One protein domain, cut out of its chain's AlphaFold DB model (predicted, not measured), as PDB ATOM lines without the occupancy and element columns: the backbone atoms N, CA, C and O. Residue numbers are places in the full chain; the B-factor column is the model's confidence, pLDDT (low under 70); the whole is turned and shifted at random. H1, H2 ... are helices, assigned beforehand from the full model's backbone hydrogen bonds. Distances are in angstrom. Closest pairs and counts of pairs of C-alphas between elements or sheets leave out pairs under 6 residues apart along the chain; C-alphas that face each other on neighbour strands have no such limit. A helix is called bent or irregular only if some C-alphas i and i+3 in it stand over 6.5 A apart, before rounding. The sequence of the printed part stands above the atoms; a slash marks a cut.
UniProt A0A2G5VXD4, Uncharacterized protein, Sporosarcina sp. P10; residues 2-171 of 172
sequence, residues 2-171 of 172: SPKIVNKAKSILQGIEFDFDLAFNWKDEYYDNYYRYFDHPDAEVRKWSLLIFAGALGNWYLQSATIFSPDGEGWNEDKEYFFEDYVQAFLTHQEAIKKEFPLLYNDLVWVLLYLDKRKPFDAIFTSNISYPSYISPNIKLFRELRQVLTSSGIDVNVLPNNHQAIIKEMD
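What this domain is: This is residues 2 to 171 of the 172 residues of an uncharacterized protein of Sporosarcina sp. P10 (UniProt A0A2G5VXD4). Three helices, H1, H3 and H5, make a staggered row in which neighbours run the same way, with H3 between the other two. A kinked H4 and H7 both pack on H5 and on each other, H8 packs near the first residues of H5, and the loop of residues 129 to 134 sticks out of the body. The printed part has 170 residues with eight named helices, H1 to H8 in order, and no named strand; the class is all helix. It is compact, with a radius of gyration of the C-alphas of 15.6 A and spans of 48 by 38 by 30 A.

Where its parts are: H1, residues 2 to 12, begins at C-alpha 2 (-21.882, -68.480, 6.180) and is 15.9 A long from first to last C-alpha. H2 is residues 34 to 37. H3, residues 43 to 62, is the longest by residues and measures 28.5 A. H4, residues 83 to 100, measures 22.4 A and is irregular: C-alphas 92 and 95 are 8.3 A apart, and it has a kink of 71 degrees near residue 93. H5, residues 102 to 118, measures 24.3 A and begins at (-8.657, -76.788, -10.723). H6 is residues 121 to 125. H7, residues 137 to 151, measures 21.6 A. H8, residues 163 to 169, ends at C-alpha 169 (-11.638, -68.976, -11.448).

How they stand to each other: H5 is the hub, touching four other helices. H3 touches it with residues 54 to 61 alone, at a shallow tilt of 28 degrees, the same way; the closest C-alphas, of Ala 54 and Leu 108, are 6.2 A apart. H7 touches H5 at a steep tilt of 60 degrees, opposite ways, closest at Val 109 and Leu 149, 5.8 A between C-alphas. H4 and H5 form a helical hairpin at a shallow tilt of 34 degrees, only just short of steep; their closest C-alphas are those of Lys 98 and Tyr 105, 5.3 A. H8 touches H5, closest at the C-alphas of Leu 103 and Ile 166, 5.6 A. Farther out, H1 touches H3, closest at the C-alphas of Val 6 and Val 45, 5.9 A, at a shallow tilt of 21 degrees. H4 touches H7, closest at the C-alphas of Leu 91 and Leu 145, 6.8 A. H2 touches H3 and H4, with the C-alphas of Tyr 35 and Tyr 86 its closest to H4, 5.0 A. H6 touches H7, closest at the C-alphas of Asp 122 and Ile 139, 5.4 A. H1 and H5 are apart. Every O i to N i+4 pair is within hydrogen-bond range in H1, H3, H5, H6, H7 and H8; in H4 12 of 14 are, and H2 is too short for one.

The domain as a whole: The two C-alphas farthest apart, of Ser 133 and Asp 171, are 48.5 A apart. The printed part has no cut. The links H1 to H2, H3 to H4, H6 to H7 and H7 to H8 are long. The mean pLDDT of the printed part is 86.0; it is under 70 at residue 2, residues 69 to 79 and residues 127 to 137.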
ATOM      1  N   SER A   2     -22.690 -68.761   7.384       66.69
ATOM      2  CA  SER A   2     -21.882 -68.480   6.180       66.69
ATOM      3  C   SER A   2     -21.386 -67.033   6.010       66.69
ATOM      4  O   SER A   2     -20.187 -66.860   5.800       66.69
ATOM      5  N   PRO A   3     -22.211 -65.974   6.196       79.75
ATOM      6  CA  PRO A   3     -21.744 -64.604   5.954       79.75
ATOM      7  C   PRO A   3     -20.642 -64.145   6.918       79.75
ATOM      8  O   PRO A   3     -19.790 -63.347   6.547       79.75
ATOM      9  N   LYS A   4     -20.632 -64.650   8.161       90.94
ATOM     10  CA  LYS A   4     -19.660 -64.215   9.177       90.94
ATOM     11  C   LYS A   4     -18.259 -64.753   8.883       90.94
ATOM     12  O   LYS A   4     -17.300 -64.003   8.999       90.94
ATOM     13  N   ILE A   5     -18.157 -66.026   8.497       94.06
ATOM     14  CA  ILE A   5     -16.876 -66.680   8.176       94.06
ATOM     15  C   ILE A   5     -16.286 -66.090   6.894       94.06
ATOM     16  O   ILE A   5     -15.118 -65.719   6.880       94.06
ATOM     17  N   VAL A   6     -17.111 -65.901   5.859       96.31
ATOM     18  CA  VAL A   6     -16.681 -65.257   4.607       96.31
ATOM     19  C   VAL A   6     -16.166 -63.840   4.860       96.31
ATOM     20  O   VAL A   6     -15.120 -63.470   4.340       96.31
ATOM     21  N   ASN A   7     -16.852 -63.052   5.693       95.88
ATOM     22  CA  ASN A   7     -16.399 -61.697   6.007       95.88
ATOM     23  C   ASN A   7     -15.055 -61.687   6.742       95.88
ATOM     24  O   ASN A   7     -14.202 -60.878   6.399       95.88
ATOM     25  N   LYS A   8     -14.837 -62.599   7.700       95.50
ATOM     26  CA  LYS A   8     -13.531 -62.736   8.357       95.50
ATOM     27  C   LYS A   8     -12.428 -63.099   7.357       95.50
ATOM     28  O   LYS A   8     -11.384 -62.457   7.364       95.50
ATOM     29  N   ALA A   9     -12.679 -64.064   6.469       95.69
ATOM     30  CA  ALA A   9     -11.710 -64.468   5.454       95.69
ATOM     31  C   ALA A   9     -11.341 -63.305   4.522       95.69
ATOM     32  O   ALA A   9     -10.163 -63.044   4.292       95.69
ATOM     33  N   LYS A  10     -12.343 -62.545   4.060       95.19
ATOM     34  CA  LYS A  10     -12.144 -61.321   3.266       95.19
ATOM     35  C   LYS A  10     -11.333 -60.261   4.014       95.19
ATOM     36  O   LYS A  10     -10.530 -59.571   3.399       95.19
ATOM     37  N   SER A  11     -11.534 -60.120   5.327       95.19
ATOM     38  CA  SER A  11     -10.765 -59.184   6.157       95.19
ATOM     39  C   SER A  11      -9.300 -59.589   6.326       95.19
ATOM     40  O   SER A  11      -8.449 -58.706   6.421       95.19
ATOM     41  N   ILE A  12      -8.998 -60.891   6.353       93.50
ATOM     42  CA  ILE A  12      -7.615 -61.390   6.353       93.50
ATOM     43  C   ILE A  12      -6.977 -61.107   4.993       93.50
ATOM     44  O   ILE A  12      -5.935 -60.459   4.921       93.50
ATOM     45  N   LEU A  13      -7.639 -61.554   3.926       93.56
ATOM     46  CA  LEU A  13      -7.114 -61.626   2.562       93.56
ATOM     47  C   LEU A  13      -7.350 -60.351   1.743       93.56
ATOM     48  O   LEU A  13      -7.543 -60.397   0.528       93.56
ATOM     49  N   GLN A  14      -7.376 -59.195   2.400       91.00
ATOM     50  CA  GLN A  14      -7.482 -57.930   1.689       91.00
ATOM     51  C   GLN A  14      -6.241 -57.738   0.799       91.00
ATOM     52  O   GLN A  14      -5.122 -57.749   1.307       91.00
ATOM     53  N   GLY A  15      -6.436 -57.545  -0.509       86.88
ATOM     54  CA  GLY A  15      -5.345 -57.413  -1.479       86.88
ATOM     55  C   GLY A  15      -4.954 -58.717  -2.186       86.88
ATOM     56  O   GLY A  15      -4.006 -58.712  -2.968       86.88
ATOM     57  N   ILE A  16      -5.665 -59.822  -1.941       88.19
ATOM     58  CA  ILE A  16      -5.410 -61.115  -2.595       88.19
ATOM     59  C   ILE A  16      -5.527 -61.059  -4.125       88.19
ATOM     60  O   ILE A  16      -4.904 -61.849  -4.826       88.19
ATOM     61  N   GLU A  17      -6.276 -60.095  -4.665       85.25
ATOM     62  CA  GLU A  17      -6.374 -59.836  -6.101       85.25
ATOM     63  C   GLU A  17      -5.018 -59.506  -6.745       85.25
ATOM     64  O   GLU A  17      -4.820 -59.738  -7.940       85.25
ATOM     65  N   PHE A  18      -4.059 -59.011  -5.957       82.56
ATOM     66  CA  PHE A  18      -2.724 -58.672  -6.434       82.56
ATOM     67  C   PHE A  18      -1.780 -59.875  -6.422       82.56
ATOM     68  O   PHE A  18      -1.110 -60.090  -7.429       82.56
ATOM     69  N   ASP A  19      -1.737 -60.638  -5.323       79.38
ATOM     70  CA  ASP A  19      -0.866 -61.811  -5.153       79.38
ATOM     71  C   ASP A  19      -1.301 -62.633  -3.907       79.38
ATOM     72  O   ASP A  19      -1.755 -62.059  -2.911       79.38
ATOM     73  N   PHE A  20      -1.169 -63.966  -3.951       76.50
ATOM     74  CA  PHE A  20      -1.416 -64.866  -2.809       76.50
ATOM     75  C   PHE A  20      -0.331 -64.791  -1.736       76.50
ATOM     76  O   PHE A  20      -0.538 -65.240  -0.609       76.50
ATOM     77  N   ASP A  21       0.812 -64.203  -2.060       76.56
ATOM     78  CA  ASP A  21       1.972 -64.239  -1.192       76.56
ATOM     79  C   ASP A  21       2.114 -62.996  -0.288       76.56
ATOM     80  O   ASP A  21       2.963 -62.956   0.614       76.56
ATOM     81  N   LEU A  22       1.271 -61.973  -0.489       76.88
ATOM     82  CA  LEU A  22       1.316 -60.720   0.276       76.88
ATOM     83  C   LEU A  22       1.041 -60.932   1.759       76.88
ATOM     84  O   LEU A  22       0.182 -61.717   2.142       76.88
ATOM     85  N   ALA A  23       1.711 -60.151   2.608       72.38
ATOM     86  CA  ALA A  23       1.425 -60.143   4.037       72.38
ATOM     87  C   ALA A  23      -0.048 -59.771   4.300       72.38
ATOM     88  O   ALA A  23      -0.484 -58.662   3.988       72.38
ATOM     89  N   PHE A  24      -0.790 -60.700   4.904       84.56
ATOM     90  CA  PHE A  24      -2.215 -60.559   5.201       84.56
ATOM     91  C   PHE A  24      -2.488 -60.214   6.672       84.56
ATOM     92  O   PHE A  24      -1.618 -60.284   7.544       84.56
ATOM     93  N   ASN A  25      -3.728 -59.819   6.964       87.31
ATOM     94  CA  ASN A  25      -4.138 -59.333   8.281       87.31
ATOM     95  C   ASN A  25      -4.635 -60.470   9.193       87.31
ATOM     96  O   ASN A  25      -5.831 -60.612   9.444       87.31
ATOM     97  N   TRP A  26      -3.712 -61.271   9.722       87.00
ATOM     98  CA  TRP A  26      -3.991 -62.468  10.533       87.00
ATOM     99  C   TRP A  26      -4.398 -62.201  11.997       87.00
ATOM    100  O   TRP A  26      -4.044 -62.959  12.894       87.00
ATOM    101  N   LYS A  27      -5.139 -61.122  12.274       85.25
ATOM    102  CA  LYS A  27      -5.574 -60.787  13.642       85.25
ATOM    103  C   LYS A  27      -6.533 -61.827  14.227       85.25
ATOM    104  O   LYS A  27      -7.441 -62.299  13.542       85.25
ATOM    105  N   ASP A  28      -6.435 -62.039  15.540       81.88
ATOM    106  CA  ASP A  28      -7.296 -62.920  16.346       81.88
ATOM    107  C   ASP A  28      -8.804 -62.755  16.116       81.88
ATOM    108  O   ASP A  28      -9.566 -63.711  16.250       81.88
ATOM    109  N   GLU A  29      -9.272 -61.539  15.824       88.00
ATOM    110  CA  GLU A  29     -10.694 -61.262  15.585       88.00
ATOM    111  C   GLU A  29     -11.228 -61.920  14.298       88.00
ATOM    112  O   GLU A  29     -12.427 -62.215  14.198       88.00
ATOM    113  N   TYR A  30     -10.338 -62.209  13.345       90.88
ATOM    114  CA  TYR A  30     -10.650 -62.886  12.089       90.88
ATOM    115  C   TYR A  30     -10.322 -64.381  12.110       90.88
ATOM    116  O   TYR A  30     -10.636 -65.078  11.146       90.88
ATOM    117  N   TYR A  31      -9.756 -64.893  13.205       89.56
ATOM    118  CA  TYR A  31      -9.466 -66.315  13.353       89.56
ATOM    119  C   TYR A  31     -10.729 -67.180  13.222       89.56
ATOM    120  O   TYR A  31     -11.806 -66.843  13.738       89.56
ATOM    121  N   ASP A  32     -10.585 -68.305  12.526       92.94
ATOM    122  CA  ASP A  32     -11.552 -69.396  12.456       92.94
ATOM    123  C   ASP A  32     -10.842 -70.691  12.022       92.94
ATOM    124  O   ASP A  32      -9.741 -70.658  11.474       92.94
ATOM    125  N   ASN A  33     -11.499 -71.834  12.209       92.69
ATOM    126  CA  ASN A  33     -10.975 -73.129  11.774       92.69
ATOM    127  C   ASN A  33     -11.318 -73.369  10.299       92.69
ATOM    128  O   ASN A  33     -12.141 -74.230   9.985       92.69
ATOM    129  N   TYR A  34     -10.734 -72.580   9.388       96.19
ATOM    130  CA  TYR A  34     -11.163 -72.558   7.981       96.19
ATOM    131  C   TYR A  34     -11.049 -73.916   7.274       96.19
ATOM    132  O   TYR A  34     -11.859 -74.218   6.400       96.19
ATOM    133  N   TYR A  35     -10.119 -74.777   7.700       96.00
ATOM    134  CA  TYR A  35      -9.989 -76.148   7.192       96.00
ATOM    135  C   TYR A  35     -11.286 -76.971   7.318       96.00
ATOM    136  O   TYR A  35     -11.538 -77.859   6.507       96.00
ATOM    137  N   ARG A  36     -12.157 -76.656   8.291       96.88
ATOM    138  CA  ARG A  36     -13.441 -77.350   8.511       96.88
ATOM    139  C   ARG A  36     -14.494 -77.053   7.452       96.88
ATOM    140  O   ARG A  36     -15.582 -77.615   7.518       96.88
ATOM    141  N   TYR A  37     -14.216 -76.135   6.533       97.50
ATOM    142  CA  TYR A  37     -15.189 -75.690   5.548       97.50
ATOM    143  C   TYR A  37     -14.807 -76.049   4.108       97.50
ATOM    144  O   TYR A  37     -15.421 -75.527   3.179       97.50
ATOM    145  N   PHE A  38     -13.832 -76.936   3.894       97.94
ATOM    146  CA  PHE A  38     -13.431 -77.373   2.547       97.94
ATOM    147  C   PHE A  38     -14.519 -78.183   1.821       97.94
ATOM    148  O   PHE A  38     -14.526 -78.230   0.594       97.94
ATOM    149  N   ASP A  39     -15.475 -78.755   2.553       97.31
ATOM    150  CA  ASP A  39     -16.648 -79.467   2.031       97.31
ATOM    151  C   ASP A  39     -17.980 -78.786   2.380       97.31
ATOM    152  O   ASP A  39     -19.054 -79.363   2.195       97.31
ATOM    153  N   HIS A  40     -17.929 -77.546   2.877       97.56
ATOM    154  CA  HIS A  40     -19.115 -76.817   3.313       97.56
ATOM    155  C   HIS A  40     -20.145 -76.729   2.171       97.56
ATOM    156  O   HIS A  40     -19.743 -76.480   1.043       97.56
ATOM    157  N   PRO A  41     -21.466 -76.868   2.396       95.94
ATOM    158  CA  PRO A  41     -22.459 -76.895   1.309       95.94
ATOM    159  C   PRO A  41     -22.511 -75.606   0.466       95.94
ATOM    160  O   PRO A  41     -22.817 -75.648  -0.724       95.94
ATOM    161  N   ASP A  42     -22.183 -74.467   1.072       96.50
ATOM    162  CA  ASP A  42     -22.080 -73.161   0.408       96.50
ATOM    163  C   ASP A  42     -20.722 -72.993  -0.297       96.50
ATOM    164  O   ASP A  42     -19.680 -73.006   0.363       96.50
ATOM    165  N   ALA A  43     -20.753 -72.810  -1.623       95.19
ATOM    166  CA  ALA A  43     -19.565 -72.663  -2.464       95.19
ATOM    167  C   ALA A  43     -18.717 -71.442  -2.090       95.19
ATOM    168  O   ALA A  43     -17.494 -71.528  -2.095       95.19
ATOM    169  N   GLU A  44     -19.344 -70.333  -1.687       96.12
ATOM    170  CA  GLU A  44     -18.613 -69.121  -1.306       96.12
ATOM    171  C   GLU A  44     -17.806 -69.368  -0.019       96.12
ATOM    172  O   GLU A  44     -16.677 -68.901   0.118       96.12
ATOM    173  N   VAL A  45     -18.335 -70.168   0.912       97.31
ATOM    174  CA  VAL A  45     -17.600 -70.549   2.129       97.31
ATOM    175  C   VAL A  45     -16.415 -71.456   1.791       97.31
ATOM    176  O   VAL A  45     -15.322 -71.211   2.306       97.31
ATOM    177  N   ARG A  46     -16.595 -72.458   0.913       97.38
ATOM    178  CA  ARG A  46     -15.490 -73.328   0.457       97.38
ATOM    179  C   ARG A  46     -14.386 -72.503  -0.193       97.38
ATOM    180  O   ARG A  46     -13.230 -72.596   0.210       97.38
ATOM    181  N   LYS A  47     -14.780 -71.633  -1.126       96.69
ATOM    182  CA  LYS A  47     -13.914 -70.714  -1.862       96.69
ATOM    183  C   LYS A  47     -13.012 -69.912  -0.930       96.69
ATOM    184  O   LYS A  47     -11.792 -70.019  -0.999       96.69
ATOM    185  N   TRP A  48     -13.603 -69.154  -0.008       97.31
ATOM    186  CA  TRP A  48     -12.835 -68.307   0.907       97.31
ATOM    187  C   TRP A  48     -11.995 -69.101   1.905       97.31
ATOM    188  O   TRP A  48     -10.923 -68.648   2.294       97.31
ATOM    189  N   SER A  49     -12.433 -70.297   2.285       97.44
ATOM    190  CA  SER A  49     -11.659 -71.158   3.182       97.44
ATOM    191  C   SER A  49     -10.417 -71.734   2.499       97.44
ATOM    192  O   SER A  49      -9.351 -71.787   3.111       97.44
ATOM    193  N   LEU A  50     -10.523 -72.100   1.219       97.88
ATOM    194  CA  LEU A  50      -9.382 -72.525   0.406       97.88
ATOM    195  C   LEU A  50      -8.418 -71.367   0.130       97.88
ATOM    196  O   LEU A  50      -7.209 -71.560   0.202       97.88
ATOM    197  N   LEU A  51      -8.931 -70.157  -0.108       96.56
ATOM    198  CA  LEU A  51      -8.091 -68.964  -0.262       96.56
ATOM    199  C   LEU A  51      -7.321 -68.614   1.012       96.56
ATOM    200  O   LEU A  51      -6.185 -68.159   0.923       96.56
ATOM    201  N   ILE A  52      -7.894 -68.862   2.196       96.38
ATOM    202  CA  ILE A  52      -7.156 -68.723   3.460       96.38
ATOM    203  C   ILE A  52      -5.977 -69.688   3.495       96.38
ATOM    204  O   ILE A  52      -4.878 -69.298   3.884       96.38
ATOM    205  N   PHE A  53      -6.185 -70.933   3.067       96.69
ATOM    206  CA  PHE A  53      -5.101 -71.903   3.008       96.69
ATOM    207  C   PHE A  53      -4.016 -71.481   2.012       96.69
ATOM    208  O   PHE A  53      -2.841 -71.471   2.373       96.69
ATOM    209  N   ALA A  54      -4.407 -71.059   0.806       95.31
ATOM    210  CA  ALA A  54      -3.486 -70.554  -0.209       95.31
ATOM    211  C   ALA A  54      -2.683 -69.346   0.296       95.31
ATOM    212  O   ALA A  54      -1.458 -69.367   0.244       95.31
ATOM    213  N   GLY A  55      -3.344 -68.344   0.884       93.62
ATOM    214  CA  GLY A  55      -2.671 -67.157   1.415       93.62
ATOM    215  C   GLY A  55      -1.716 -67.462   2.573       93.62
ATOM    216  O   GLY A  55      -0.623 -66.904   2.650       93.62
ATOM    217  N   ALA A  56      -2.079 -68.392   3.461       92.56
ATOM    218  CA  ALA A  56      -1.188 -68.831   4.534       92.56
ATOM    219  C   ALA A  56       0.055 -69.564   3.991       92.56
ATOM    220  O   ALA A  56       1.163 -69.358   4.495       92.56
ATOM    221  N   LEU A  57      -0.104 -70.383   2.943       92.94
ATOM    222  CA  LEU A  57       1.012 -71.036   2.250       92.94
ATOM    223  C   LEU A  57       1.893 -70.030   1.508       92.94
ATOM    224  O   LEU A  57       3.115 -70.140   1.594       92.94
ATOM    225  N   GLY A  58       1.303 -69.035   0.847       91.00
ATOM    226  CA  GLY A  58       2.030 -67.966   0.165       91.00
ATOM    227  C   GLY A  58       2.861 -67.111   1.123       91.00
ATOM    228  O   GLY A  58       4.047 -66.851   0.905       91.00
ATOM    229  N   ASN A  59       2.294 -66.773   2.286       89.62
ATOM    230  CA  ASN A  59       3.031 -66.095   3.357       89.62
ATOM    231  C   ASN A  59       4.213 -66.928   3.870       89.62
ATOM    232  O   ASN A  59       5.293 -66.386   4.122       89.62
ATOM    233  N   TRP A  60       4.042 -68.248   3.985       88.94
ATOM    234  CA  TRP A  60       5.134 -69.145   4.350       88.94
ATOM    235  C   TRP A  60       6.194 -69.242   3.241       88.94
ATOM    236  O   TRP A  60       7.396 -69.184   3.520       88.94
ATOM    237  N   TYR A  61       5.770 -69.323   1.979       88.38
ATOM    238  CA  TYR A  61       6.645 -69.340   0.809       88.38
ATOM    239  C   TYR A  61       7.576 -68.117   0.772       88.38
ATOM    240  O   TYR A  61       8.801 -68.292   0.716       88.38
ATOM    241  N   LEU A  62       7.028 -66.905   0.930       86.75
ATOM    242  CA  LEU A  62       7.808 -65.662   1.004       86.75
ATOM    243  C   LEU A  62       8.476 -65.405   2.356       86.75
ATOM    244  O   LEU A  62       9.255 -64.460   2.476       86.75
ATOM    245  N   GLN A  63       8.197 -66.227   3.371       83.56
ATOM    246  CA  GLN A  63       8.621 -65.987   4.754       83.56
ATOM    247  C   GLN A  63       8.162 -64.619   5.287       83.56
ATOM    248  O   GLN A  63       8.821 -64.024   6.138       83.56
ATOM    249  N   SER A  64       7.040 -64.112   4.770       78.06
ATOM    250  CA  SER A  64       6.473 -62.812   5.135       78.06
ATOM    251  C   SER A  64       5.655 -62.886   6.426       78.06
ATOM    252  O   SER A  64       5.558 -61.889   7.141       78.06
ATOM    253  N   ALA A  65       5.121 -64.067   6.760       74.62
ATOM    254  CA  ALA A  65       4.520 -64.372   8.055       74.62
ATOM    255  C   ALA A  65       4.612 -65.874   8.382       74.62
ATOM    256  O   ALA A  65       4.601 -66.727   7.495       74.62
ATOM    257  N   THR A  66       4.676 -66.212   9.671       71.31
ATOM    258  CA  THR A  66       4.745 -67.598  10.163       71.31
ATOM    259  C   THR A  66       3.371 -68.066  10.645       71.31
ATOM    260  O   THR A  66       3.140 -68.194  11.844       71.31
ATOM    261  N   ILE A  67       2.441 -68.274   9.708       81.12
ATOM    262  CA  ILE A  67       1.047 -68.655  10.022       81.12
ATOM    263  C   ILE A  67       0.966 -70.109  10.481       81.12
ATOM    264  O   ILE A  67       0.351 -70.421  11.493       81.12
ATOM    265  N   PHE A  68       1.669 -70.975   9.756       79.25
ATOM    266  CA  PHE A  68       1.869 -72.386  10.060       79.25
ATOM    267  C   PHE A  68       3.188 -72.571  10.827       79.25
ATOM    268  O   PHE A  68       4.119 -73.200  10.325       79.25
ATOM    269  N   SER A  69       3.343 -71.934  11.991       58.62
ATOM    270  CA  SER A  69       4.578 -72.065  12.780       58.62
ATOM    271  C   SER A  69       4.449 -73.167  13.832       58.62
ATOM    272  O   SER A  69       3.521 -73.097  14.631       58.62
ATOM    273  N   PRO A  70       5.396 -74.119  13.921       54.09
ATOM    274  CA  PRO A  70       5.516 -74.979  15.099       54.09
ATOM    275  C   PRO A  70       5.923 -74.187  16.359       54.09
ATOM    276  O   PRO A  70       5.563 -74.569  17.466       54.09
ATOM    277  N   ASP A  71       6.651 -73.071  16.187       49.81
ATOM    278  CA  ASP A  71       7.371 -72.361  17.260       49.81
ATOM    279  C   ASP A  71       7.229 -70.816  17.165       49.81
ATOM    280  O   ASP A  71       8.188 -70.073  17.365       49.81
ATOM    281  N   GLY A  72       6.063 -70.286  16.770       44.69
ATOM    282  CA  GLY A  72       5.882 -68.845  16.508       44.69
ATOM    283  C   GLY A  72       5.801 -67.965  17.763       44.69
ATOM    284  O   GLY A  72       4.970 -68.195  18.638       44.69
ATOM    285  N   GLU A  73       6.616 -66.908  17.842       37.41
ATOM    286  CA  GLU A  73       6.466 -65.852  18.852       37.41
ATOM    287  C   GLU A  73       5.046 -65.258  18.800       37.41
ATOM    288  O   GLU A  73       4.620 -64.740  17.769       37.41
ATOM    289  N   GLY A  74       4.306 -65.355  19.910       43.38
ATOM    290  CA  GLY A  74       2.878 -65.013  19.970       43.38
ATOM    291  C   GLY A  74       1.935 -66.204  20.173       43.38
ATOM    292  O   GLY A  74       0.727 -66.005  20.079       43.38
ATOM    293  N   TRP A  75       2.481 -67.394  20.468       45.31
ATOM    294  CA  TRP A  75       1.781 -68.594  20.957       45.31
ATOM    295  C   TRP A  75       0.512 -68.251  21.755       45.31
ATOM    296  O   TRP A  75       0.577 -67.681  22.850       45.31
ATOM    297  N   ASN A  76      -0.639 -68.596  21.186       52.97
ATOM    298  CA  ASN A  76      -1.941 -68.503  21.827       52.97
ATOM    299  C   ASN A  76      -2.638 -69.840  21.604       52.97
ATOM    300  O   ASN A  76      -3.255 -70.054  20.563       52.97
ATOM    301  N   GLU A  77      -2.533 -70.705  22.610       53.91
ATOM    302  CA  GLU A  77      -3.009 -72.094  22.636       53.91
ATOM    303  C   GLU A  77      -4.463 -72.291  22.154       53.91
ATOM    304  O   GLU A  77      -4.829 -73.381  21.718       53.91
ATOM    305  N   ASP A  78      -5.282 -71.235  22.166       55.28
ATOM    306  CA  ASP A  78      -6.692 -71.280  21.781       55.28
ATOM    307  C   ASP A  78      -6.985 -70.887  20.315       55.28
ATOM    308  O   ASP A  78      -8.133 -71.023  19.872       55.28
ATOM    309  N   LYS A  79      -6.019 -70.339  19.555       63.41
ATOM    310  CA  LYS A  79      -6.274 -69.723  18.230       63.41
ATOM    311  C   LYS A  79      -5.143 -69.909  17.220       63.41
ATOM    312  O   LYS A  79      -4.619 -68.943  16.664       63.41
ATOM    313  N   GLU A  80      -4.807 -71.160  16.943       74.88
ATOM    314  CA  GLU A  80      -3.725 -71.508  16.020       74.88
ATOM    315  C   GLU A  80      -4.244 -72.083  14.700       74.88
ATOM    316  O   GLU A  80      -5.264 -72.780  14.637       74.88
ATOM    317  N   TYR A  81      -3.533 -71.761  13.618       85.06
ATOM    318  CA  TYR A  81      -3.713 -72.389  12.316       85.06
ATOM    319  C   TYR A  81      -2.791 -73.610  12.242       85.06
ATOM    320  O   TYR A  81      -1.655 -73.510  11.784       85.06
ATOM    321  N   PHE A  82      -3.262 -74.767  12.711       86.56
ATOM    322  CA  PHE A  82      -2.477 -76.005  12.672       86.56
ATOM    323  C   PHE A  82      -2.323 -76.505  11.239       86.56
ATOM    324  O   PHE A  82      -3.307 -76.857  10.587       86.56
ATOM    325  N   PHE A  83      -1.092 -76.563  10.734       90.12
ATOM    326  CA  PHE A  83      -0.830 -76.983   9.358       90.12
ATOM    327  C   PHE A  83      -1.369 -78.388   9.070       90.12
ATOM    328  O   PHE A  83      -1.936 -78.637   8.008       90.12
ATOM    329  N   GLU A  84      -1.242 -79.292  10.037       89.88
ATOM    330  CA  GLU A  84      -1.721 -80.668   9.969       89.88
ATOM    331  C   GLU A  84      -3.229 -80.749   9.723       89.88
ATOM    332  O   GLU A  84      -3.663 -81.554   8.899       89.88
ATOM    333  N   ASP A  85      -4.022 -79.885  10.364       91.75
ATOM    334  CA  ASP A  85      -5.476 -79.843  10.175       91.75
ATOM    335  C   ASP A  85      -5.835 -79.439   8.736       91.75
ATOM    336  O   ASP A  85      -6.701 -80.048   8.101       91.75
ATOM    337  N   TYR A  86      -5.128 -78.448   8.183       95.94
ATOM    338  CA  TYR A  86      -5.315 -78.006   6.799       95.94
ATOM    339  C   TYR A  86      -4.879 -79.070   5.789       95.94
ATOM    340  O   TYR A  86      -5.594 -79.321   4.819       95.94
ATOM    341  N   VAL A  87      -3.744 -79.733   6.024       96.31
ATOM    342  CA  VAL A  87      -3.268 -80.837   5.179       96.31
ATOM    343  C   VAL A  87      -4.246 -82.008   5.217       96.31
ATOM    344  O   VAL A  87      -4.584 -82.556   4.167       96.31
ATOM    345  N   GLN A  88      -4.743 -82.377   6.398       96.38
ATOM    346  CA  GLN A  88      -5.723 -83.450   6.538       96.38
ATOM    347  C   GLN A  88      -7.024 -83.113   5.800       96.38
ATOM    348  O   GLN A  88      -7.556 -83.966   5.082       96.38
ATOM    349  N   ALA A  89      -7.525 -81.880   5.927       97.94
ATOM    350  CA  ALA A  89      -8.716 -81.430   5.209       97.94
ATOM    351  C   ALA A  89      -8.494 -81.418   3.688       97.94
ATOM    352  O   ALA A  89      -9.323 -81.931   2.934       97.94
ATOM    353  N   PHE A  90      -7.349 -80.906   3.230       98.38
ATOM    354  CA  PHE A  90      -6.973 -80.909   1.819       98.38
ATOM    355  C   PHE A  90      -6.953 -82.330   1.246       98.38
ATOM    356  O   PHE A  90      -7.606 -82.581   0.238       98.38
ATOM    357  N   LEU A  91      -6.291 -83.284   1.910       98.25
ATOM    358  CA  LEU A  91      -6.231 -84.677   1.449       98.25
ATOM    359  C   LEU A  91      -7.602 -85.348   1.405       98.25
ATOM    360  O   LEU A  91      -7.890 -86.098   0.469       98.25
ATOM    361  N   THR A  92      -8.453 -85.049   2.388       98.44
ATOM    362  CA  THR A  92      -9.816 -85.591   2.481       98.44
ATOM    363  C   THR A  92     -10.694 -85.110   1.322       98.44
ATOM    364  O   THR A  92     -11.517 -85.871   0.815       98.44
ATOM    365  N   HIS A  93     -10.508 -83.865   0.875       98.19
ATOM    366  CA  HIS A  93     -11.384 -83.214  -0.101       98.19
ATOM    367  C   HIS A  93     -10.717 -82.918  -1.454       98.19
ATOM    368  O   HIS A  93     -11.345 -82.303  -2.315       98.19
ATOM    369  N   GLN A  94      -9.487 -83.387  -1.682       97.31
ATOM    370  CA  GLN A  94      -8.657 -83.041  -2.845       97.31
ATOM    371  C   GLN A  94      -9.364 -83.210  -4.196       97.31
ATOM    372  O   GLN A  94      -9.281 -82.326  -5.041       97.31
ATOM    373  N   GLU A  95     -10.116 -84.296  -4.400       97.38
ATOM    374  CA  GLU A  95     -10.799 -84.559  -5.674       97.38
ATOM    375  C   GLU A  95     -11.966 -83.590  -5.901       97.38
ATOM    376  O   GLU A  95     -12.211 -83.155  -7.027       97.38
ATOM    377  N   ALA A  96     -12.675 -83.216  -4.831       98.06
ATOM    378  CA  ALA A  96     -13.739 -82.220  -4.900       98.06
ATOM    379  C   ALA A  96     -13.161 -80.825  -5.171       98.06
ATOM    380  O   ALA A  96     -13.635 -80.143  -6.076       98.06
ATOM    381  N   ILE A  97     -12.089 -80.455  -4.460       98.19
ATOM    382  CA  ILE A  97     -11.369 -79.190  -4.652       98.19
ATOM    383  C   ILE A  97     -10.848 -79.097  -6.087       98.19
ATOM    384  O   ILE A  97     -11.120 -78.118  -6.769       98.19
ATOM    385  N   LYS A  98     -10.169 -80.135  -6.586       97.75
ATOM    386  CA  LYS A  98      -9.635 -80.191  -7.953       97.75
ATOM    387  C   LYS A  98     -10.716 -80.057  -9.019       97.75
ATOM    388  O   LYS A  98     -10.479 -79.463 -10.066       97.75
ATOM    389  N   LYS A  99     -11.892 -80.642  -8.785       97.75
ATOM    390  CA  LYS A  99     -13.021 -80.550  -9.713       97.75
ATOM    391  C   LYS A  99     -13.635 -79.150  -9.731       97.75
ATOM    392  O   LYS A  99     -14.074 -78.712 -10.790       97.75
ATOM    393  N   GLU A 100     -13.728 -78.503  -8.574       97.75
ATOM    394  CA  GLU A 100     -14.389 -77.206  -8.424       97.75
ATOM    395  C   GLU A 100     -13.465 -76.027  -8.764       97.75
ATOM    396  O   GLU A 100     -13.873 -75.137  -9.502       97.75
ATOM    397  N   PHE A 101     -12.221 -76.062  -8.285       97.19
ATOM    398  CA  PHE A 101     -11.210 -75.009  -8.421       97.19
ATOM    399  C   PHE A 101      -9.881 -75.594  -8.941       97.19
ATOM    400  O   PHE A 101      -8.900 -75.691  -8.194       97.19
ATOM    401  N   PRO A 102      -9.830 -76.095 -10.190       96.81
ATOM    402  CA  PRO A 102      -8.657 -76.788 -10.723       96.81
ATOM    403  C   PRO A 102      -7.378 -75.940 -10.752       96.81
ATOM    404  O   PRO A 102      -6.292 -76.489 -10.559       96.81
ATOM    405  N   LEU A 103      -7.465 -74.633 -11.007       96.25
ATOM    406  CA  LEU A 103      -6.288 -73.763 -11.049       96.25
ATOM    407  C   LEU A 103      -5.751 -73.497  -9.645       96.25
ATOM    408  O   LEU A 103      -4.545 -73.640  -9.442       96.25
ATOM    409  N   LEU A 104      -6.626 -73.193  -8.682       96.12
ATOM    410  CA  LEU A 104      -6.243 -73.060  -7.277       96.12
ATOM    411  C   LEU A 104      -5.676 -74.370  -6.724       96.12
ATOM    412  O   LEU A 104      -4.671 -74.362  -6.023       96.12
ATOM    413  N   TYR A 105      -6.290 -75.509  -7.051       97.44
ATOM    414  CA  TYR A 105      -5.782 -76.818  -6.647       97.44
ATOM    415  C   TYR A 105      -4.346 -77.035  -7.132       97.44
ATOM    416  O   TYR A 105      -3.490 -77.470  -6.363       97.44
ATOM    417  N   ASN A 106      -4.070 -76.719  -8.399       96.19
ATOM    418  CA  ASN A 106      -2.730 -76.869  -8.958       96.19
ATOM    419  C   ASN A 106      -1.713 -75.951  -8.271       96.19
ATOM    420  O   ASN A 106      -0.579 -76.371  -8.042       96.19
ATOM    421  N   ASP A 107      -2.121 -74.732  -7.926       95.19
ATOM    422  CA  ASP A 107      -1.291 -73.783  -7.189       95.19
ATOM    423  C   ASP A 107      -0.971 -74.278  -5.769       95.19
ATOM    424  O   ASP A 107       0.200 -74.379  -5.399       95.19
ATOM    425  N   LEU A 108      -1.987 -74.745  -5.031       96.88
ATOM    426  CA  LEU A 108      -1.821 -75.386  -3.720       96.88
ATOM    427  C   LEU A 108      -0.850 -76.571  -3.791       96.88
ATOM    428  O   LEU A 108       0.050 -76.702  -2.963       96.88
ATOM    429  N   VAL A 109      -1.006 -77.442  -4.790       97.38
ATOM    430  CA  VAL A 109      -0.105 -78.583  -4.978       97.38
ATOM    431  C   VAL A 109       1.321 -78.116  -5.264       97.38
ATOM    432  O   VAL A 109       2.265 -78.667  -4.693       97.38
ATOM    433  N   TRP A 110       1.492 -77.107  -6.121       96.38
ATOM    434  CA  TRP A 110       2.807 -76.573  -6.450       96.38
ATOM    435  C   TRP A 110       3.505 -75.978  -5.223       96.38
ATOM    436  O   TRP A 110       4.648 -76.350  -4.936       96.38
ATOM    437  N   VAL A 111       2.828 -75.113  -4.460       94.88
ATOM    438  CA  VAL A 111       3.436 -74.457  -3.292       94.88
ATOM    439  C   VAL A 111       3.753 -75.472  -2.191       94.88
ATOM    440  O   VAL A 111       4.828 -75.412  -1.592       94.88
ATOM    441  N   LEU A 112       2.892 -76.477  -1.979       96.44
ATOM    442  CA  LEU A 112       3.154 -77.558  -1.026       96.44
ATOM    443  C   LEU A 112       4.366 -78.401  -1.447       96.44
ATOM    444  O   LEU A 112       5.214 -78.695  -0.606       96.44
ATOM    445  N   LEU A 113       4.496 -78.747  -2.737       96.19
ATOM    446  CA  LEU A 113       5.690 -79.423  -3.262       96.19
ATOM    447  C   LEU A 113       6.950 -78.583  -3.053       96.19
ATOM    448  O   LEU A 113       7.996 -79.118  -2.679       96.19
ATOM    449  N   TYR A 114       6.867 -77.280  -3.318       94.88
ATOM    450  CA  TYR A 114       7.999 -76.372  -3.197       94.88
ATOM    451  C   TYR A 114       8.482 -76.271  -1.746       94.88
ATOM    452  O   TYR A 114       9.673 -76.456  -1.475       94.88
ATOM    453  N   LEU A 115       7.562 -76.004  -0.815       93.38
ATOM    454  CA  LEU A 115       7.861 -75.874   0.612       93.38
ATOM    455  C   LEU A 115       8.483 -77.158   1.159       93.38
ATOM    456  O   LEU A 115       9.528 -77.119   1.810       93.38
ATOM    457  N   ASP A 116       7.895 -78.296   0.809       93.56
ATOM    458  CA  ASP A 116       8.355 -79.599   1.255       93.56
ATOM    459  C   ASP A 116       9.727 -79.987   0.676       93.56
ATOM    460  O   ASP A 116      10.582 -80.537   1.374       93.56
ATOM    461  N   LYS A 117       9.991 -79.633  -0.589       93.56
ATOM    462  CA  LYS A 117      11.313 -79.794  -1.213       93.56
ATOM    463  C   LYS A 117      12.367 -78.908  -0.546       93.56
ATOM    464  O   LYS A 117      13.522 -79.319  -0.433       93.56
ATOM    465  N   ARG A 118      11.996 -77.692  -0.131       91.75
ATOM    466  CA  ARG A 118      12.894 -76.742   0.542       91.75
ATOM    467  C   ARG A 118      13.283 -77.234   1.934       91.75
ATOM    468  O   ARG A 118      14.459 -77.181   2.291       91.75
ATOM    469  N   LYS A 119      12.307 -77.691   2.718       90.00
ATOM    470  CA  LYS A 119      12.525 -78.341   4.009       90.00
ATOM    471  C   LYS A 119      11.377 -79.336   4.246       90.00
ATOM    472  O   LYS A 119      10.249 -78.886   4.421       90.00
ATOM    473  N   PRO A 120      11.656 -80.654   4.287       91.06
ATOM    474  CA  PRO A 120      10.633 -81.683   4.458       91.06
ATOM    475  C   PRO A 120       9.709 -81.403   5.643       91.06
ATOM    476  O   PRO A 120      10.203 -81.166   6.748       91.06
ATOM    477  N   PHE A 121       8.389 -81.467   5.450       89.25
ATOM    478  CA  PHE A 121       7.425 -81.178   6.521       89.25
ATOM    479  C   PHE A 121       7.605 -82.095   7.733       89.25
ATOM    480  O   PHE A 121       7.556 -81.640   8.873       89.25
ATOM    481  N   ASP A 122       7.923 -83.369   7.510       85.56
ATOM    482  CA  ASP A 122       8.266 -84.295   8.582       85.56
ATOM    483  C   ASP A 122       9.498 -83.833   9.372       85.56
ATOM    484  O   ASP A 122       9.504 -83.958  10.588       85.56
ATOM    485  N   ALA A 123      10.490 -83.190   8.760       84.00
ATOM    486  CA  ALA A 123      11.614 -82.610   9.500       84.00
ATOM    487  C   ALA A 123      11.248 -81.318  10.262       84.00
ATOM    488  O   ALA A 123      11.936 -80.969  11.219       84.00
ATOM    489  N   ILE A 124      10.206 -80.594   9.839       82.06
ATOM    490  CA  ILE A 124       9.733 -79.356  10.486       82.06
ATOM    491  C   ILE A 124       8.880 -79.670  11.713       82.06
ATOM    492  O   ILE A 124       9.118 -79.118  12.779       82.06
ATOM    493  N   PHE A 125       7.912 -80.573  11.573       78.56
ATOM    494  CA  PHE A 125       6.877 -80.816  12.584       78.56
ATOM    495  C   PHE A 125       7.125 -82.075  13.431       78.56
ATOM    496  O   PHE A 125       6.235 -82.529  14.148       78.56
ATOM    497  N   THR A 126       8.313 -82.691  13.352       71.44
ATOM    498  CA  THR A 126       8.658 -83.864  14.188       71.44
ATOM    499  C   THR A 126       9.975 -83.742  14.950       71.44
ATOM    500  O   THR A 126      10.317 -84.642  15.718       71.44
ATOM    501  N   SER A 127      10.686 -82.616  14.831       55.16
ATOM    502  CA  SER A 127      12.001 -82.408  15.459       55.16
ATOM    503  C   SER A 127      12.007 -82.403  16.998       55.16
ATOM    504  O   SER A 127      13.086 -82.396  17.579       55.16
ATOM    505  N   ASN A 128      10.845 -82.478  17.662       51.22
ATOM    506  CA  ASN A 128      10.714 -82.450  19.127       51.22
ATOM    507  C   ASN A 128      10.363 -83.807  19.780       51.22
ATOM    508  O   ASN A 128      10.068 -83.855  20.974       51.22
ATOM    509  N   ILE A 129      10.394 -84.932  19.053       52.69
ATOM    510  CA  ILE A 129       9.956 -86.229  19.605       52.69
ATOM    511  C   ILE A 129      11.147 -87.022  20.160       52.69
ATOM    512  O   ILE A 129      11.917 -87.629  19.422       52.69
ATOM    513  N   SER A 130      11.273 -87.071  21.489       49.91
ATOM    514  CA  SER A 130      12.336 -87.799  22.210       49.91
ATOM    515  C   SER A 130      12.206 -89.335  22.199       49.91
ATOM    516  O   SER A 130      12.972 -90.014  22.879       49.91
ATOM    517  N   TYR A 131      11.252 -89.909  21.455       50.03
ATOM    518  CA  TYR A 131      10.943 -91.345  21.485       50.03
ATOM    519  C   TYR A 131      10.966 -91.983  20.081       50.03
ATOM    520  O   TYR A 131       9.985 -91.894  19.345       50.03
ATOM    521  N   PRO A 132      12.057 -92.682  19.706       48.50
ATOM    522  CA  PRO A 132      12.289 -93.187  18.346       48.50
ATOM    523  C   PRO A 132      11.427 -94.393  17.917       48.50
ATOM    524  O   PRO A 132      11.585 -94.881  16.802       48.50
ATOM    525  N   SER A 133      10.523 -94.897  18.765       50.41
ATOM    526  CA  SER A 133       9.694 -96.081  18.469       50.41
ATOM    527  C   SER A 133       8.259 -95.775  18.024       50.41
ATOM    528  O   SER A 133       7.541 -96.700  17.643       50.41
ATOM    529  N   TYR A 134       7.836 -94.506  18.027       46.44
ATOM    530  CA  TYR A 134       6.514 -94.082  17.559       46.44
ATOM    531  C   TYR A 134       6.667 -93.258  16.278       46.44
ATOM    532  O   TYR A 134       7.245 -92.173  16.293       46.44
ATOM    533  N   ILE A 135       6.149 -93.758  15.152       53.62
ATOM    534  CA  ILE A 135       5.968 -92.906  13.971       53.62
ATOM    535  C   ILE A 135       4.891 -91.896  14.356       53.62
ATOM    536  O   ILE A 135       3.737 -92.279  14.554       53.62
ATOM    537  N   SER A 136       5.271 -90.626  14.503       60.81
ATOM    538  CA  SER A 136       4.315 -89.552  14.774       60.81
ATOM    539  C   SER A 136       3.176 -89.599  13.750       60.81
ATOM    540  O   SER A 136       3.471 -89.760  12.557       60.81
ATOM    541  N   PRO A 137       1.902 -89.445  14.160       64.38
ATOM    542  CA  PRO A 137       0.771 -89.305  13.239       64.38
ATOM    543  C   PRO A 137       1.058 -88.328  12.083       64.38
ATOM    544  O   PRO A 137       0.701 -88.605  10.937       64.38
ATOM    545  N   ASN A 138       1.838 -87.279  12.354       75.56
ATOM    546  CA  ASN A 138       2.245 -86.262  11.386       75.56
ATOM    547  C   ASN A 138       3.155 -86.819  10.271       75.56
ATOM    548  O   ASN A 138       3.022 -86.433   9.115       75.56
ATOM    549  N   ILE A 139       4.030 -87.796  10.554       83.25
ATOM    550  CA  ILE A 139       4.890 -88.418   9.522       83.25
ATOM    551  C   ILE A 139       4.039 -89.171   8.501       83.25
ATOM    552  O   ILE A 139       4.321 -89.128   7.301       83.25
ATOM    553  N   LYS A 140       3.011 -89.894   8.966       88.44
ATOM    554  CA  LYS A 140       2.107 -90.615   8.065       88.44
ATOM    555  C   LYS A 140       1.336 -89.625   7.194       88.44
ATOM    556  O   LYS A 140       1.304 -89.821   5.981       88.44
ATOM    557  N   LEU A 141       0.808 -88.561   7.800       91.75
ATOM    558  CA  LEU A 141       0.098 -87.489   7.105       91.75
ATOM    559  C   LEU A 141       0.958 -86.856   6.001       91.75
ATOM    560  O   LEU A 141       0.547 -86.818   4.844       91.75
ATOM    561  N   PHE A 142       2.185 -86.431   6.312       93.00
ATOM    562  CA  PHE A 142       3.051 -85.795   5.313       93.00
ATOM    563  C   PHE A 142       3.563 -86.767   4.250       93.00
ATOM    564  O   PHE A 142       3.806 -86.365   3.114       93.00
ATOM    565  N   ARG A 143       3.699 -88.060   4.567       92.50
ATOM    566  CA  ARG A 143       3.993 -89.082   3.553       92.50
ATOM    567  C   ARG A 143       2.838 -89.240   2.569       92.50
ATOM    568  O   ARG A 143       3.090 -89.318   1.370       92.50
ATOM    569  N   GLU A 144       1.609 -89.295   3.068       95.00
ATOM    570  CA  GLU A 144       0.403 -89.366   2.241       95.00
ATOM    571  C   GLU A 144       0.258 -88.113   1.374       95.00
ATOM    572  O   GLU A 144       0.092 -88.227   0.159       95.00
ATOM    573  N   LEU A 145       0.462 -86.929   1.966       96.44
ATOM    574  CA  LEU A 145       0.524 -85.673   1.229       96.44
ATOM    575  C   LEU A 145       1.532 -85.762   0.084       96.44
ATOM    576  O   LEU A 145       1.184 -85.563  -1.074       96.44
ATOM    577  N   ARG A 146       2.774 -86.141   0.378       95.44
ATOM    578  CA  ARG A 146       3.842 -86.223  -0.619       95.44
ATOM    579  C   ARG A 146       3.513 -87.213  -1.749       95.44
ATOM    580  O   ARG A 146       3.844 -86.941  -2.902       95.44
ATOM    581  N   GLN A 147       2.819 -88.319  -1.465       95.75
ATOM    582  CA  GLN A 147       2.347 -89.261  -2.493       95.75
ATOM    583  C   GLN A 147       1.307 -88.624  -3.422       95.75
ATOM    584  O   GLN A 147       1.438 -88.722  -4.643       95.75
ATOM    585  N   VAL A 148       0.315 -87.934  -2.857       95.69
ATOM    586  CA  VAL A 148      -0.701 -87.190  -3.616       95.69
ATOM    587  C   VAL A 148      -0.058 -86.115  -4.489       95.69
ATOM    588  O   VAL A 148      -0.294 -86.060  -5.696       95.69
ATOM    589  N   LEU A 149       0.813 -85.301  -3.892       95.69
ATOM    590  CA  LEU A 149       1.463 -84.189  -4.571       95.69
ATOM    591  C   LEU A 149       2.336 -84.663  -5.737       95.69
ATOM    592  O   LEU A 149       2.247 -84.121  -6.835       95.69
ATOM    593  N   THR A 150       3.141 -85.708  -5.540       93.56
ATOM    594  CA  THR A 150       4.003 -86.261  -6.604       93.56
ATOM    595  C   THR A 150       3.219 -86.977  -7.705       93.56
ATOM    596  O   THR A 150       3.650 -86.980  -8.857       93.56
ATOM    597  N   SER A 151       2.039 -87.522  -7.392       94.50
ATOM    598  CA  SER A 151       1.144 -88.152  -8.376       94.50
ATOM    599  C   SER A 151       0.334 -87.144  -9.201       94.50
ATOM    600  O   SER A 151      -0.312 -87.530 -10.174       94.50
ATOM    601  N   SER A 152       0.363 -85.853  -8.844       92.50
ATOM    602  CA  SER A 152      -0.390 -84.795  -9.536       92.50
ATOM    603  C   SER A 152       0.098 -84.504 -10.960       92.50
ATOM    604  O   SER A 152      -0.662 -83.971 -11.768       92.50
ATOM    605  N   GLY A 153       1.358 -84.836 -11.267       92.25
ATOM    606  CA  GLY A 153       2.021 -84.481 -12.524       92.25
ATOM    607  C   GLY A 153       2.520 -83.031 -12.598       92.25
ATOM    608  O   GLY A 153       3.004 -82.624 -13.652       92.25
ATOM    609  N   ILE A 154       2.421 -82.256 -11.513       93.75
ATOM    610  CA  ILE A 154       2.914 -80.873 -11.451       93.75
ATOM    611  C   ILE A 154       4.434 -80.854 -11.259       93.75
ATOM    612  O   ILE A 154       4.972 -81.509 -10.365       93.75
ATOM    613  N   ASP A 155       5.133 -80.069 -12.084       91.88
ATOM    614  CA  ASP A 155       6.575 -79.850 -11.954       91.88
ATOM    615  C   ASP A 155       6.865 -78.686 -10.997       91.88
ATOM    616  O   ASP A 155       6.690 -77.516 -11.330       91.88
ATOM    617  N   VAL A 156       7.376 -79.016  -9.810       92.62
ATOM    618  CA  VAL A 156       7.778 -78.046  -8.779       92.62
ATOM    619  C   VAL A 156       8.859 -77.057  -9.244       92.62
ATOM    620  O   VAL A 156       9.047 -76.008  -8.637       92.62
ATOM    621  N   ASN A 157       9.607 -77.368 -10.306       90.88
ATOM    622  CA  ASN A 157      10.655 -76.481 -10.821       90.88
ATOM    623  C   ASN A 157      10.115 -75.408 -11.776       90.88
ATOM    624  O   ASN A 157      10.859 -74.497 -12.140       90.88
ATOM    625  N   VAL A 158       8.848 -75.507 -12.184       90.19
ATOM    626  CA  VAL A 158       8.188 -74.541 -13.064       90.19
ATOM    627  C   VAL A 158       7.207 -73.731 -12.227       90.19
ATOM    628  O   VAL A 158       6.183 -74.255 -11.806       90.19
ATOM    629  N   LEU A 159       7.528 -72.460 -11.971       84.25
ATOM    630  CA  LEU A 159       6.642 -71.553 -11.239       84.25
ATOM    631  C   LEU A 159       5.307 -71.392 -11.999       84.25
ATOM    632  O   LEU A 159       5.339 -71.046 -13.188       84.25
ATOM    633  N   PRO A 160       4.146 -71.597 -11.352       81.75
ATOM    634  CA  PRO A 160       2.855 -71.307 -11.942       81.75
ATOM    635  C   PRO A 160       2.748 -69.799 -12.171       81.75
ATOM    636  O   PRO A 160       2.777 -69.006 -11.239       81.75
ATOM    637  N   ASN A 161       2.637 -69.372 -13.428       80.19
ATOM    638  CA  ASN A 161       2.318 -67.980 -13.760       80.19
ATOM    639  C   ASN A 161       0.822 -67.859 -14.077       80.19
ATOM    640  O   ASN A 161       0.432 -67.525 -15.197       80.19
ATOM    641  N   ASN A 162      -0.021 -68.252 -13.122       86.44
ATOM    642  CA  ASN A 162      -1.465 -68.416 -13.305       86.44
ATOM    643  C   ASN A 162      -2.314 -67.616 -12.304       86.44
ATOM    644  O   ASN A 162      -3.531 -67.767 -12.346       86.44
ATOM    645  N   HIS A 163      -1.729 -66.727 -11.488       87.88
ATOM    646  CA  HIS A 163      -2.461 -65.915 -10.497       87.88
ATOM    647  C   HIS A 163      -3.726 -65.269 -11.075       87.88
ATOM    648  O   HIS A 163      -4.829 -65.520 -10.610       87.88
ATOM    649  N   GLN A 164      -3.600 -64.538 -12.186       89.81
ATOM    650  CA  GLN A 164      -4.742 -63.891 -12.854       89.81
ATOM    651  C   GLN A 164      -5.814 -64.882 -13.335       89.81
ATOM    652  O   GLN A 164      -7.001 -64.563 -13.366       89.81
ATOM    653  N   ALA A 165      -5.411 -66.096 -13.715       92.88
ATOM    654  CA  ALA A 165      -6.350 -67.142 -14.093       92.88
ATOM    655  C   ALA A 165      -7.066 -67.726 -12.864       92.88
ATOM    656  O   ALA A 165      -8.252 -68.028 -12.961       92.88
ATOM    657  N   ILE A 166      -6.384 -67.820 -11.717       93.38
ATOM    658  CA  ILE A 166      -6.983 -68.228 -10.440       93.38
ATOM    659  C   ILE A 166      -7.953 -67.153  -9.942       93.38
ATOM    660  O   ILE A 166      -9.082 -67.480  -9.609       93.38
ATOM    661  N   ILE A 167      -7.584 -65.868  -9.971       93.19
ATOM    662  CA  ILE A 167      -8.496 -64.757  -9.635       93.19
ATOM    663  C   ILE A 167      -9.793 -64.855 -10.446       93.19
ATOM    664  O   ILE A 167     -10.886 -64.774  -9.889       93.19
ATOM    665  N   LYS A 168      -9.676 -65.146 -11.747       93.88
ATOM    666  CA  LYS A 168     -10.834 -65.373 -12.614       93.88
ATOM    667  C   LYS A 168     -11.625 -66.640 -12.262       93.88
ATOM    668  O   LYS A 168     -12.844 -66.609 -12.345       93.88
ATOM    669  N   GLU A 169     -10.969 -67.747 -11.916       95.38
ATOM    670  CA  GLU A 169     -11.638 -68.976 -11.448       95.38
ATOM    671  C   GLU A 169     -12.422 -68.746 -10.149       95.38
ATOM    672  O   GLU A 169     -13.473 -69.347  -9.943       95.38
ATOM    673  N   MET A 170     -11.926 -67.852  -9.297       92.69
ATOM    674  CA  MET A 170     -12.477 -67.569  -7.974       92.69
ATOM    675  C   MET A 170     -13.504 -66.422  -7.971       92.69
ATOM    676  O   MET A 170     -14.022 -66.071  -6.904       92.69
ATOM    677  N   ASP A 171     -13.821 -65.853  -9.139       92.12
ATOM    678  CA  ASP A 171     -14.690 -64.680  -9.294       92.12
ATOM    679  C   ASP A 171     -14.313 -63.546  -8.308       92.12
ATOM    680  O   ASP A 171     -15.154 -63.072  -7.532       92.12
TER     681      ASP A 171